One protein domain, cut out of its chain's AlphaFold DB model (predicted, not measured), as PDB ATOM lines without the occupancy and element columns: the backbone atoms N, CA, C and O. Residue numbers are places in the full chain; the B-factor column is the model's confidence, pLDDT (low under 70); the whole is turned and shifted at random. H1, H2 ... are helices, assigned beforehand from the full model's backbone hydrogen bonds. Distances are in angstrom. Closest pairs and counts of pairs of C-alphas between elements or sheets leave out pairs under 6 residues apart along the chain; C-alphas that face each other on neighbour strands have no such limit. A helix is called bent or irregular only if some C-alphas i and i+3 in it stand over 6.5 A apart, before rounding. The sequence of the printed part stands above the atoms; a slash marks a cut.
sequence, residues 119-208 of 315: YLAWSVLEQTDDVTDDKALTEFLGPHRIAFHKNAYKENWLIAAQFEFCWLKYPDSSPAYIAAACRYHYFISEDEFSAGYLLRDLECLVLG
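This is residues 119 to 208 of the 315 residues of an uncharacterized protein of Actibacterium sp (UniProt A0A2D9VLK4). Three helices stand side by side in a row, H5 between H4b and H6, with neighbours running opposite ways; beyond H4b the chain kinks sharply, and the arm H4a folds back at a steep angle at the far end of the row. Three shorter helices run along one side of this row: H1 packs on H5 and H6, while H2 and H3 pack on H4b. The printed part has 90 residues with six named helices, H1 to H6 in chain order, and no named strand, and its class is all helix. It is compact, with a radius of gyration of the C-alphas of 12.5 A and spans of 37 by 25 by 19 A.

H4, residues 143 to 169, was assigned as one helix by its hydrogen bonds but is bent: C-alphas 152 and 155 are 9.6 A apart. Its arm H4a, residues 143 to 152, is 14.2 A long and begins at C-alpha 143 (34.300, 31.125, 63.064). Its arm H4b, residues 155 to 169, is 23.4 A long and irregular, with C-alphas 155 and 158 7.7 A apart. H5 is residues 175 to 187, 18.1 A. H6, residues 192 to 206, is 20.4 A long and ends at C-alpha 206 (18.273, 26.141, 90.933). H1 is residues 119 to 126, 10.5 A, from C-alpha 119 (19.308, 16.322, 83.044). H2 is residues 129 to 132, 5.7 A, and H3 is residues 134 to 141, 10.5 A.

H4b and H5 form a helical hairpin and touch at a shallow tilt of 31 degrees, opposite ways; their closest C-alphas, of Phe 163 and Ala 180, are 4.8 A apart. H5 and H6 form another, at a shallow tilt of 19 degrees, closest at Cys 182 and Ala 195, 4.5 A between C-alphas. H4a and H4b touch at a steep tilt of 47 degrees, opposite ways, with C-alphas of Lys 150 and Trp 157 closest at 5.0 A; H4b does this with residues 157 to 161 alone. H1 touches H5 at a steep tilt of 58 degrees, opposite ways, with C-alphas of Ala 121 and Ala 179 closest at 4.3 A. H6 touches H1 with residues 199 to 203 alone, the C-alphas of Ala 121 and Leu 199 closest at 7.0 A. H4b touches H2 with residues 162 to 166 alone, closest at Val 131 and Gln 162, 5.9 A between C-alphas. It touches H3 with residues 161 to 165 alone, closest at Leu 141 and Phe 165, 6.9 A between C-alphas. H4b and H6 are apart. Every O i to N i+4 pair is within hydrogen-bond range in H1, H3, H4a, H5 and H6; H4b has 10 of 11, and H2 is too short for such a pair.

The two C-alphas farthest apart, of Asn 151 and Gly 208, are 38.3 A apart. The printed part has no cut, and its five links are tight. Mean pLDDT of the printed part is 90.4, and no printed residue is under 70.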
ATOM      1  N   TYR A 119      20.542  15.682  83.526       86.75
ATOM      2  CA  TYR A 119      19.308  16.322  83.044       86.75
ATOM      3  C   TYR A 119      19.180  17.782  83.500       86.75
ATOM      4  O   TYR A 119      18.870  18.662  82.699       86.75
ATOM      5  N   LEU A 120      19.503  18.063  84.766       85.81
ATOM      6  CA  LEU A 120      19.459  19.422  85.295       85.81
ATOM      7  C   LEU A 120      20.381  20.370  84.512       85.81
ATOM      8  O   LEU A 120      19.942  21.440  84.099       85.81
ATOM      9  N   ALA A 121      21.623  19.962  84.248       90.25
ATOM     10  CA  ALA A 121      22.577  20.761  83.482       90.25
ATOM     11  C   ALA A 121      22.109  21.005  82.037       90.25
ATOM     12  O   ALA A 121      22.293  22.099  81.509       90.25
ATOM     13  N   TRP A 122      21.463  20.025  81.404       89.25
ATOM     14  CA  TRP A 122      20.858  20.213  80.083       89.25
ATOM     15  C   TRP A 122      19.695  21.204  80.132       89.25
ATOM     16  O   TRP A 122      19.728  22.211  79.428       89.25
ATOM     17  N   SER A 123      18.739  20.985  81.034       86.69
ATOM     18  CA  SER A 123      17.542  21.824  81.155       86.69
ATOM     19  C   SER A 123      17.857  23.293  81.465       86.69
ATOM     20  O   SER A 123      17.193  24.188  80.949       86.69
ATOM     21  N   VAL A 124      18.891  23.562  82.273       85.19
ATOM     22  CA  VAL A 124      19.324  24.930  82.594       85.19
ATOM     23  C   VAL A 124      19.882  25.633  81.356       85.19
ATOM     24  O   VAL A 124      19.623  26.818  81.146       85.19
ATOM     25  N   LEU A 125      20.631  24.916  80.518       87.69
ATOM     26  CA  LEU A 125      21.206  25.484  79.301       87.69
ATOM     27  C   LEU A 125      20.171  25.655  78.194       87.69
ATOM     28  O   LEU A 125      20.229  26.654  77.491       87.69
ATOM     29  N   GLU A 126      19.201  24.748  78.080       85.75
ATOM     30  CA  GLU A 126      18.061  24.891  77.162       85.75
ATOM     31  C   GLU A 126      17.187  26.103  77.489       85.75
ATOM     32  O   GLU A 126      16.641  26.728  76.590       85.75
ATOM     33  N   GLN A 127      17.090  26.472  78.767       84.06
ATOM     34  CA  GLN A 127      16.420  27.704  79.199       84.06
ATOM     35  C   GLN A 127      17.279  28.961  78.990       84.06
ATOM     36  O   GLN A 127      16.830  30.073  79.266       84.06
ATOM     37  N   THR A 128      18.527  28.798  78.542       83.75
ATOM     38  CA  THR A 128      19.450  29.894  78.262       83.75
ATOM     39  C   THR A 128      19.583  30.056  76.748       83.75
ATOM     40  O   THR A 128      20.561  29.596  76.160       83.75
ATOM     41  N   ASP A 129      18.604  30.731  76.131       78.38
ATOM     42  CA  ASP A 129      18.408  30.828  74.670       78.38
ATOM     43  C   ASP A 129      19.705  31.053  73.865       78.38
ATOM     44  O   ASP A 129      19.951  30.394  72.853       78.38
ATOM     45  N   ASP A 130      20.588  31.931  74.349       78.88
ATOM     46  CA  ASP A 130      21.826  32.294  73.651       78.88
ATOM     47  C   ASP A 130      22.892  31.177  73.615       78.88
ATOM     48  O   ASP A 130      23.812  31.237  72.802       78.88
ATOM     49  N   VAL A 131      22.826  30.194  74.522       78.50
ATOM     50  CA  VAL A 131      23.814  29.102  74.627       78.50
ATOM     51  C   VAL A 131      23.467  27.948  73.684       78.50
ATOM     52  O   VAL A 131      24.354  27.225  73.221       78.50
ATOM     53  N   THR A 132      22.181  27.750  73.401       80.81
ATOM     54  CA  THR A 132      21.694  26.704  72.491       80.81
ATOM     55  C   THR A 132      21.525  27.171  71.051       80.81
ATOM     56  O   THR A 132      21.439  26.331  70.159       80.81
ATOM     57  N   ASP A 133      21.500  28.481  70.798       89.06
ATOM     58  CA  ASP A 133      21.476  29.020  69.440       89.06
ATOM     59  C   ASP A 133      22.877  28.977  68.800       89.06
ATOM     60  O   ASP A 133      23.758  29.785  69.103       89.06
ATOM     61  N   ASP A 134      23.066  28.055  67.849       88.25
ATOM     62  CA  ASP A 134      24.287  27.916  67.045       88.25
ATOM     63  C   ASP A 134      24.730  29.237  66.397       88.25
ATOM     64  O   ASP A 134      25.934  29.481  66.244       88.25
ATOM     65  N   LYS A 135      23.781  30.097  66.004       92.06
ATOM     66  CA  LYS A 135      24.087  31.393  65.401       92.06
ATOM     67  C   LYS A 135      24.659  32.346  66.443       92.06
ATOM     68  O   LYS A 135      25.721  32.911  66.188       92.06
ATOM     69  N   ALA A 136      24.008  32.486  67.598       89.81
ATOM     70  CA  ALA A 136      24.483  33.328  68.695       89.81
ATOM     71  C   ALA A 136      25.858  32.866  69.208       89.81
ATOM     72  O   ALA A 136      26.771  33.676  69.383       89.81
ATOM     73  N   LEU A 137      26.039  31.551  69.355       90.56
ATOM     74  CA  LEU A 137      27.300  30.936  69.763       90.56
ATOM     75  C   LEU A 137      28.424  31.207  68.747       90.56
ATOM     76  O   LEU A 137      29.541  31.573  69.125       90.56
ATOM     77  N   THR A 138      28.127  31.063  67.450       93.56
ATOM     78  CA  THR A 138      29.089  31.313  66.364       93.56
ATOM     79  C   THR A 138      29.421  32.796  66.220       93.56
ATOM     80  O   THR A 138      30.580  33.133  65.977       93.56
ATOM     81  N   GLU A 139      28.435  33.681  66.371       95.00
ATOM     82  CA  GLU A 139      28.619  35.133  66.331       95.00
ATOM     83  C   GLU A 139      29.503  35.612  67.489       95.00
ATOM     84  O   GLU A 139      30.402  36.423  67.274       95.00
ATOM     85  N   PHE A 140      29.315  35.052  68.688       93.00
ATOM     86  CA  PHE A 140      30.080  35.425  69.875       93.00
ATOM     87  C   PHE A 140      31.520  34.888  69.867       93.00
ATOM     88  O   PHE A 140      32.461  35.649  70.091       93.00
ATOM     89  N   LEU A 141      31.721  33.587  69.613       92.12
ATOM     90  CA  LEU A 141      33.058  32.968  69.650       92.12
ATOM     91  C   LEU A 141      33.863  33.200  68.363       92.12
ATOM     92  O   LEU A 141      35.095  33.131  68.360       92.12
ATOM     93  N   GLY A 142      33.174  33.456  67.255       94.62
ATOM     94  CA  GLY A 142      33.766  33.632  65.940       94.62
ATOM     95  C   GLY A 142      34.119  32.313  65.230       94.62
ATOM     96  O   GLY A 142      34.394  31.278  65.849       94.62
ATOM     97  N   PRO A 143      34.181  32.333  63.885       96.00
ATOM     98  CA  PRO A 143      34.300  31.125  63.064       96.00
ATOM     99  C   PRO A 143      35.616  30.370  63.282       96.00
ATOM    100  O   PRO A 143      35.638  29.140  63.242       96.00
ATOM    101  N   HIS A 144      36.710  31.087  63.555       95.50
ATOM    102  CA  HIS A 144      38.007  30.468  63.835       95.50
ATOM    103  C   HIS A 144      37.965  29.631  65.122       95.50
ATOM    104  O   HIS A 144      38.499  28.522  65.159       95.50
ATOM    105  N   ARG A 145      37.301  30.128  66.175       95.69
ATOM    106  CA  ARG A 145      37.213  29.413  67.453       95.69
ATOM    107  C   ARG A 145      36.284  28.206  67.368       95.69
ATOM    108  O   ARG A 145      36.628  27.140  67.869       95.69
ATOM    109  N   ILE A 146      35.172  28.329  66.644       96.38
ATOM    110  CA  ILE A 146      34.290  27.192  66.341       96.38
ATOM    111  C   ILE A 146      35.032  26.109  65.548       96.38
ATOM    112  O   ILE A 146      34.925  24.925  65.871       96.38
ATOM    113  N   ALA A 147      35.823  26.491  64.538       95.56
ATOM    114  CA  ALA A 147      36.633  25.542  63.775       95.56
ATOM    115  C   ALA A 147      37.655  24.812  64.663       95.56
ATOM    116  O   ALA A 147      37.823  23.598  64.534       95.56
ATOM    117  N   PHE A 148      38.282  25.529  65.604       95.62
ATOM    118  CA  PHE A 148      39.157  24.926  66.608       95.62
ATOM    119  C   PHE A 148      38.420  23.869  67.442       95.62
ATOM    120  O   PHE A 148      38.884  22.731  67.504       95.62
ATOM    121  N   HIS A 149      37.258  24.198  68.018       95.19
ATOM    122  CA  HIS A 149      36.479  23.263  68.843       95.19
ATOM    123  C   HIS A 149      36.038  22.021  68.069       95.19
ATOM    124  O   HIS A 149      36.214  20.905  68.555       95.19
ATOM    125  N   LYS A 150      35.538  22.196  66.838       96.12
ATOM    126  CA  LYS A 150      35.160  21.085  65.945       96.12
ATOM    127  C   LYS A 150      36.335  20.153  65.662       96.12
ATOM    128  O   LYS A 150      36.177  18.932  65.650       96.12
ATOM    129  N   ASN A 151      37.525  20.714  65.451       96.69
ATOM    130  CA  ASN A 151      38.716  19.910  65.215       96.69
ATOM    131  C   ASN A 151      39.194  19.188  66.484       96.69
ATOM    132  O   ASN A 151      39.541  18.009  66.397       96.69
ATOM    133  N   ALA A 152      39.205  19.874  67.628       95.62
ATOM    134  CA  ALA A 152      39.739  19.363  68.887       95.62
ATOM    135  C   ALA A 152      38.833  18.307  69.544       95.62
ATOM    136  O   ALA A 152      39.331  17.268  69.963       95.62
ATOM    137  N   TYR A 153      37.518  18.539  69.586       92.06
ATOM    138  CA  TYR A 153      36.591  17.771  70.433       92.06
ATOM    139  C   TYR A 153      35.573  16.919  69.660       92.06
ATOM    140  O   TYR A 153      34.716  16.281  70.265       92.06
ATOM    141  N   LYS A 154      35.675  16.876  68.324       95.56
ATOM    142  CA  LYS A 154      34.867  16.018  67.434       95.56
ATOM    143  C   LYS A 154      33.373  16.115  67.746       95.56
ATOM    144  O   LYS A 154      32.835  17.206  67.654       95.56
ATOM    145  N   GLU A 155      32.709  15.016  68.093       93.75
ATOM    146  CA  GLU A 155      31.265  14.960  68.361       93.75
ATOM    147  C   GLU A 155      30.851  15.825  69.564       93.75
ATOM    148  O   GLU A 155      29.753  16.376  69.571       93.75
ATOM    149  N   ASN A 156      31.762  16.059  70.515       93.56
ATOM    150  CA  ASN A 156      31.510  16.849  71.721       93.56
ATOM    151  C   ASN A 156      31.879  18.338  71.564       93.56
ATOM    152  O   ASN A 156      31.888  19.083  72.544       93.56
ATOM    153  N   TRP A 157      32.175  18.813  70.346       95.50
ATOM    154  CA  TRP A 157      32.598  20.203  70.112       95.50
ATOM    155  C   TRP A 157      31.616  21.250  70.636       95.50
ATOM    156  O   TRP A 157      32.046  22.297  71.119       95.50
ATOM    157  N   LEU A 158      30.313  20.961  70.562       95.19
ATOM    158  CA  LEU A 158      29.276  21.875  71.023       95.19
ATOM    159  C   LEU A 158      29.362  22.083  72.539       95.19
ATOM    160  O   LEU A 158      29.237  23.207  73.003       95.19
ATOM    161  N   ILE A 159      29.670  21.032  73.307       95.06
ATOM    162  CA  ILE A 159      29.827  21.104  74.768       95.06
ATOM    163  C   ILE A 159      30.996  22.024  75.136       95.06
ATOM    164  O   ILE A 159      30.857  22.897  75.989       95.06
ATOM    165  N   ALA A 160      32.135  21.871  74.454       95.31
ATOM    166  CA  ALA A 160      33.304  22.722  74.670       95.31
ATOM    167  C   ALA A 160      33.047  24.188  74.288       95.31
ATOM    168  O   ALA A 160      33.454  25.097  75.013       95.31
ATOM    169  N   ALA A 161      32.337  24.423  73.181       96.00
ATOM    170  CA  ALA A 161      31.969  25.765  72.747       96.00
ATOM    171  C   ALA A 161      30.980  26.431  73.721       96.00
ATOM    172  O   ALA A 161      31.190  27.578  74.106       96.00
ATOM    173  N   GLN A 162      29.949  25.709  74.170       95.69
ATOM    174  CA  GLN A 162      28.979  26.197  75.157       95.69
ATOM    175  C   GLN A 162      29.646  26.538  76.492       95.69
ATOM    176  O   GLN A 162      29.340  27.573  77.080       95.69
ATOM    177  N   PHE A 163      30.601  25.723  76.946       96.81
ATOM    178  CA  PHE A 163      31.378  26.029  78.144       96.81
ATOM    179  C   PHE A 163      32.215  27.298  77.996       96.81
ATOM    180  O   PHE A 163      32.123  28.175  78.848       96.81
ATOM    181  N   GLU A 164      32.977  27.448  76.908       95.69
ATOM    182  CA  GLU A 164      33.767  28.666  76.683       95.69
ATOM    183  C   GLU A 164      32.884  29.913  76.567       95.69
ATOM    184  O   GLU A 164      33.202  30.958  77.133       95.69
ATOM    185  N   PHE A 165      31.750  29.803  75.878       93.38
ATOM    186  CA  PHE A 165      30.771  30.878  75.801       93.38
ATOM    187  C   PHE A 165      30.259  31.269  77.187       93.38
ATOM    188  O   PHE A 165      30.310  32.446  77.547       93.38
ATOM    189  N   CYS A 166      29.817  30.296  77.991       88.56
ATOM    190  CA  CYS A 166      29.319  30.574  79.330       88.56
ATOM    191  C   CYS A 166      30.403  31.138  80.254       88.56
ATOM    192  O   CYS A 166      30.111  32.044  81.028       88.56
ATOM    193  N   TRP A 167      31.640  30.651  80.136       88.00
ATOM    194  CA  TRP A 167      32.807  31.151  80.868       88.00
ATOM    195  C   TRP A 167      33.080  32.628  80.595       88.00
ATOM    196  O   TRP A 167      33.445  33.378  81.495       88.00
ATOM    197  N   LEU A 168      32.927  33.055  79.342       85.88
ATOM    198  CA  LEU A 168      33.198  34.432  78.940       85.88
ATOM    199  C   LEU A 168      32.010  35.370  79.180       85.88
ATOM    200  O   LEU A 168      32.215  36.566  79.391       85.88
ATOM    201  N   LYS A 169      30.777  34.858  79.105       88.00
ATOM    202  CA  LYS A 169      29.556  35.674  79.129       88.00
ATOM    203  C   LYS A 169      28.921  35.794  80.510       88.00
ATOM    204  O   LYS A 169      28.372  36.852  80.823       88.00
ATOM    205  N   TYR A 170      28.950  34.736  81.316       82.06
ATOM    206  CA  TYR A 170      28.256  34.692  82.599       82.06
ATOM    207  C   TYR A 170      29.239  34.648  83.776       82.06
ATOM    208  O   TYR A 170      30.361  34.167  83.625       82.06
ATOM    209  N   PRO A 171      28.828  35.116  84.970       77.69
ATOM    210  CA  PRO A 171      29.575  34.862  86.196       77.69
ATOM    211  C   PRO A 171      29.757  33.360  86.444       77.69
ATOM    212  O   PRO A 171      28.863  32.564  86.139       77.69
ATOM    213  N   ASP A 172      30.871  32.998  87.070       81.50
ATOM    214  CA  ASP A 172      31.214  31.627  87.474       81.50
ATOM    215  C   ASP A 172      30.205  31.008  88.457       81.50
ATOM    216  O   ASP A 172      30.017  29.796  88.494       81.50
ATOM    217  N   SER A 173      29.492  31.840  89.213       79.62
ATOM    218  CA  SER A 173      28.415  31.414  90.110       79.62
ATOM    219  C   SER A 173      27.042  31.293  89.432       79.62
ATOM    220  O   SER A 173      26.038  31.086  90.113       79.62
ATOM    221  N   SER A 174      26.934  31.526  88.121       84.56
ATOM    222  CA  SER A 174      25.642  31.464  87.430       84.56
ATOM    223  C   SER A 174      25.224  30.016  87.135       84.56
ATOM    224  O   SER A 174      26.078  29.187  86.810       84.56
ATOM    225  N   PRO A 175      23.912  29.698  87.146       89.69
ATOM    226  CA  PRO A 175      23.440  28.368  86.765       89.69
ATOM    227  C   PRO A 175      23.886  27.956  85.355       89.69
ATOM    228  O   PRO A 175      24.295  26.818  85.156       89.69
ATOM    229  N   ALA A 176      23.878  28.887  84.392       89.06
ATOM    230  CA  ALA A 176      24.320  28.627  83.020       89.06
ATOM    231  C   ALA A 176      25.813  28.268  82.943       89.06
ATOM    232  O   ALA A 176      26.193  27.338  82.233       89.06
ATOM    233  N   TYR A 177      26.670  28.962  83.698       90.88
ATOM    234  CA  TYR A 177      28.083  28.607  83.784       90.88
ATOM    235  C   TYR A 177      28.283  27.230  84.418       90.88
ATOM    236  O   TYR A 177      28.952  26.383  83.830       90.88
ATOM    237  N   ILE A 178      27.676  26.981  85.580       89.50
ATOM    238  CA  ILE A 178      27.885  25.738  86.334       89.50
ATOM    239  C   ILE A 178      27.347  24.535  85.553       89.50
ATOM    240  O   ILE A 178      28.004  23.498  85.491       89.50
ATOM    241  N   ALA A 179      26.206  24.684  84.876       94.75
ATOM    242  CA  ALA A 179      25.664  23.666  83.986       94.75
ATOM    243  C   ALA A 179      26.600  23.353  82.806       94.75
ATOM    244  O   ALA A 179      26.841  22.183  82.493       94.75
ATOM    245  N   ALA A 180      27.170  24.381  82.168       95.00
ATOM    246  CA  ALA A 180      28.112  24.191  81.068       95.00
ATOM    247  C   ALA A 180      29.437  23.573  81.543       95.00
ATOM    248  O   ALA A 180      29.953  22.665  80.891       95.00
ATOM    249  N   ALA A 181      29.946  23.997  82.703       94.50
ATOM    250  CA  ALA A 181      31.129  23.429  83.346       94.50
ATOM    251  C   ALA A 181      30.915  21.954  83.713       94.50
ATOM    252  O   ALA A 181      31.769  21.117  83.434       94.50
ATOM    253  N   CYS A 182      29.749  21.618  84.268       96.44
ATOM    254  CA  CYS A 182      29.371  20.250  84.609       96.44
ATOM    255  C   CYS A 182      29.413  19.334  83.374       96.44
ATOM    256  O   CYS A 182      30.087  18.301  83.383       96.44
ATOM    257  N   ARG A 183      28.788  19.758  82.265       95.88
ATOM    258  CA  ARG A 183      28.832  19.018  80.991       95.88
ATOM    259  C   ARG A 183      30.246  18.942  80.414       95.88
ATOM    260  O   ARG A 183      30.624  17.891  79.902       95.88
ATOM    261  N   TYR A 184      31.029  20.017  80.498       96.75
ATOM    262  CA  TYR A 184      32.421  20.017  80.049       96.75
ATOM    263  C   TYR A 184      33.252  18.985  80.812       96.75
ATOM    264  O   TYR A 184      33.925  18.162  80.195       96.75
ATOM    265  N   HIS A 185      33.167  18.972  82.141       95.19
ATOM    266  CA  HIS A 185      33.926  18.021  82.943       95.19
ATOM    267  C   HIS A 185      33.514  16.576  82.679       95.19
ATOM    268  O   HIS A 185      34.381  15.716  82.553       95.19
ATOM    269  N   TYR A 186      32.219  16.316  82.503       95.31
ATOM    270  CA  TYR A 186      31.730  14.971  82.219       95.31
ATOM    271  C   TYR A 186      32.123  14.467  80.818       95.31
ATOM    272  O   TYR A 186      32.635  13.361  80.687       95.31
ATOM    273  N   PHE A 187      31.920  15.269  79.763       94.88
ATOM    274  CA  PHE A 187      32.074  14.813  78.369       94.88
ATOM    275  C   PHE A 187      33.412  15.167  77.704       94.88
ATOM    276  O   PHE A 187      33.739  14.585  76.669       94.88
ATOM    277  N   ILE A 188      34.146  16.161  78.219       94.88
ATOM    278  CA  ILE A 188      35.406  16.636  77.622       94.88
ATOM    279  C   ILE A 188      36.610  16.242  78.468       94.88
ATOM    280  O   ILE A 188      37.561  15.688  77.923       94.88
ATOM    281  N   SER A 189      36.605  16.541  79.772       93.31
ATOM    282  CA  SER A 189      37.740  16.190  80.640       93.31
ATOM    283  C   SER A 189      37.624  14.810  81.284       93.31
ATOM    284  O   SER A 189      38.587  14.383  81.914       93.31
ATOM    285  N   GLU A 190      36.465  14.154  81.161       94.06
ATOM    286  CA  GLU A 190      36.146  12.861  81.788       94.06
ATOM    287  C   GLU A 190      36.398  12.860  83.313       94.06
ATOM    288  O   GLU A 190      36.784  11.861  83.915       94.06
ATOM    289  N   ASP A 191      36.175  14.013  83.953       90.12
ATOM    290  CA  ASP A 191      36.278  14.198  85.400       90.12
ATOM    291  C   ASP A 191      34.879  14.141  86.021       90.12
ATOM    292  O   ASP A 191      34.253  15.159  86.342       90.12
ATOM    293  N   GLU A 192      34.369  12.916  86.164       90.69
ATOM    294  CA  GLU A 192      33.057  12.647  86.763       90.69
ATOM    295  C   GLU A 192      32.951  13.169  88.204       90.69
ATOM    296  O   GLU A 192      31.862  13.521  88.660       90.69
ATOM    297  N   PHE A 193      34.076  13.255  88.923       89.69
ATOM    298  CA  PHE A 193      34.101  13.761  90.291       89.69
ATOM    299  C   PHE A 193      33.780  15.255  90.314       89.69
ATOM    300  O   PHE A 193      32.839  15.666  90.996       89.69
ATOM    301  N   SER A 194      34.495  16.061  89.523       90.50
ATOM    302  CA  SER A 194      34.207  17.495  89.395       90.50
ATOM    303  C   SER A 194      32.802  17.747  88.846       90.50
ATOM    304  O   SER A 194      32.086  18.603  89.368       90.50
ATOM    305  N   ALA A 195      32.361  16.963  87.853       93.50
ATOM    306  CA  ALA A 195      31.000  17.049  87.326       93.50
ATOM    307  C   ALA A 195      29.939  16.795  88.415       93.50
ATOM    308  O   ALA A 195      28.967  17.541  88.510       93.50
ATOM    309  N   GLY A 196      30.151  15.807  89.291       89.62
ATOM    310  CA  GLY A 196      29.250  15.517  90.410       89.62
ATOM    311  C   GLY A 196      29.136  16.662  91.426       89.62
ATOM    312  O   GLY A 196      28.035  16.958  91.894       89.62
ATOM    313  N   TYR A 197      30.241  17.345  91.745       92.56
ATOM    314  CA  TYR A 197      30.203  18.531  92.614       92.56
ATOM    315  C   TYR A 197      29.485  19.703  91.951       92.56
ATOM    316  O   TYR A 197      28.609  20.304  92.567       92.56
ATOM    317  N   LEU A 198      29.796  19.984  90.685       93.00
ATOM    318  CA  LEU A 198      29.145  21.058  89.936       93.00
ATOM    319  C   LEU A 198      27.645  20.808  89.767       93.00
ATOM    320  O   LEU A 198      26.856  21.743  89.850       93.00
ATOM    321  N   LEU A 199      27.230  19.556  89.571       94.12
ATOM    322  CA  LEU A 199      25.817  19.196  89.540       94.12
ATOM    323  C   LEU A 199      25.134  19.487  90.881       94.12
ATOM    324  O   LEU A 199      24.065  20.089  90.899       94.12
ATOM    325  N   ARG A 200      25.755  19.106  92.002       90.56
ATOM    326  CA  ARG A 200      25.226  19.408  93.337       90.56
ATOM    327  C   ARG A 200      25.117  20.917  93.576       90.56
ATOM    328  O   ARG A 200      24.118  21.378  94.125       90.56
ATOM    329  N   ASP A 201      26.124  21.684  93.172       87.94
ATOM    330  CA  ASP A 201      26.100  23.143  93.290       87.94
ATOM    331  C   ASP A 201      24.981  23.736  92.421       87.94
ATOM    332  O   ASP A 201      24.224  24.600  92.870       87.94
ATOM    333  N   LEU A 202      24.792  23.202  91.211       90.31
ATOM    334  CA  LEU A 202      23.691  23.574  90.329       90.31
ATOM    335  C   LEU A 202      22.322  23.280  90.959       90.31
ATOM    336  O   LEU A 202      21.438  24.132  90.898       90.31
ATOM    337  N   GLU A 203      22.142  22.119  91.596       89.06
ATOM    338  CA  GLU A 203      20.923  21.779  92.345       89.06
ATOM    339  C   GLU A 203      20.655  22.799  93.456       89.06
ATOM    340  O   GLU A 203      19.534  23.296  93.586       89.06
ATOM    341  N   CYS A 204      21.676  23.159  94.240       83.31
ATOM    342  CA  CYS A 204      21.548  24.156  95.302       83.31
ATOM    343  C   CYS A 204      21.123  25.532  94.769       83.31
ATOM    344  O   CYS A 204      20.287  26.195  95.396       83.31
ATOM    345  N   LEU A 205      21.663  25.948  93.622       79.94
ATOM    346  CA  LEU A 205      21.337  27.228  92.995       79.94
ATOM    347  C   LEU A 205      19.937  27.243  92.388       79.94
ATOM    348  O   LEU A 205      19.164  28.160  92.668       79.94
ATOM    349  N   VAL A 206      19.585  26.227  91.596       82.62
ATOM    350  CA  VAL A 206      18.273  26.141  90.933       82.62
ATOM    351  C   VAL A 206      17.146  26.026  91.961       82.62
ATOM    352  O   VAL A 206      16.092  26.636  91.791       82.62
ATOM    353  N   LEU A 207      17.374  25.318  93.070       81.81
ATOM    354  CA  LEU A 207      16.405  25.206  94.165       81.81
ATOM    355  C   LEU A 207      16.380  26.435  95.092       81.81
ATOM    356  O   LEU A 207      15.619  26.455  96.060       81.81
ATOM    357  N   GLY A 208      17.209  27.454  94.839       77.25
ATOM    358  CA  GLY A 208      17.242  28.686  95.630       77.25
ATOM    359  C   GLY A 208      17.697  28.489  97.080       77.25
ATOM    360  O   GLY A 208      17.419  29.339  97.931       77.25
TER     361      GLY A 208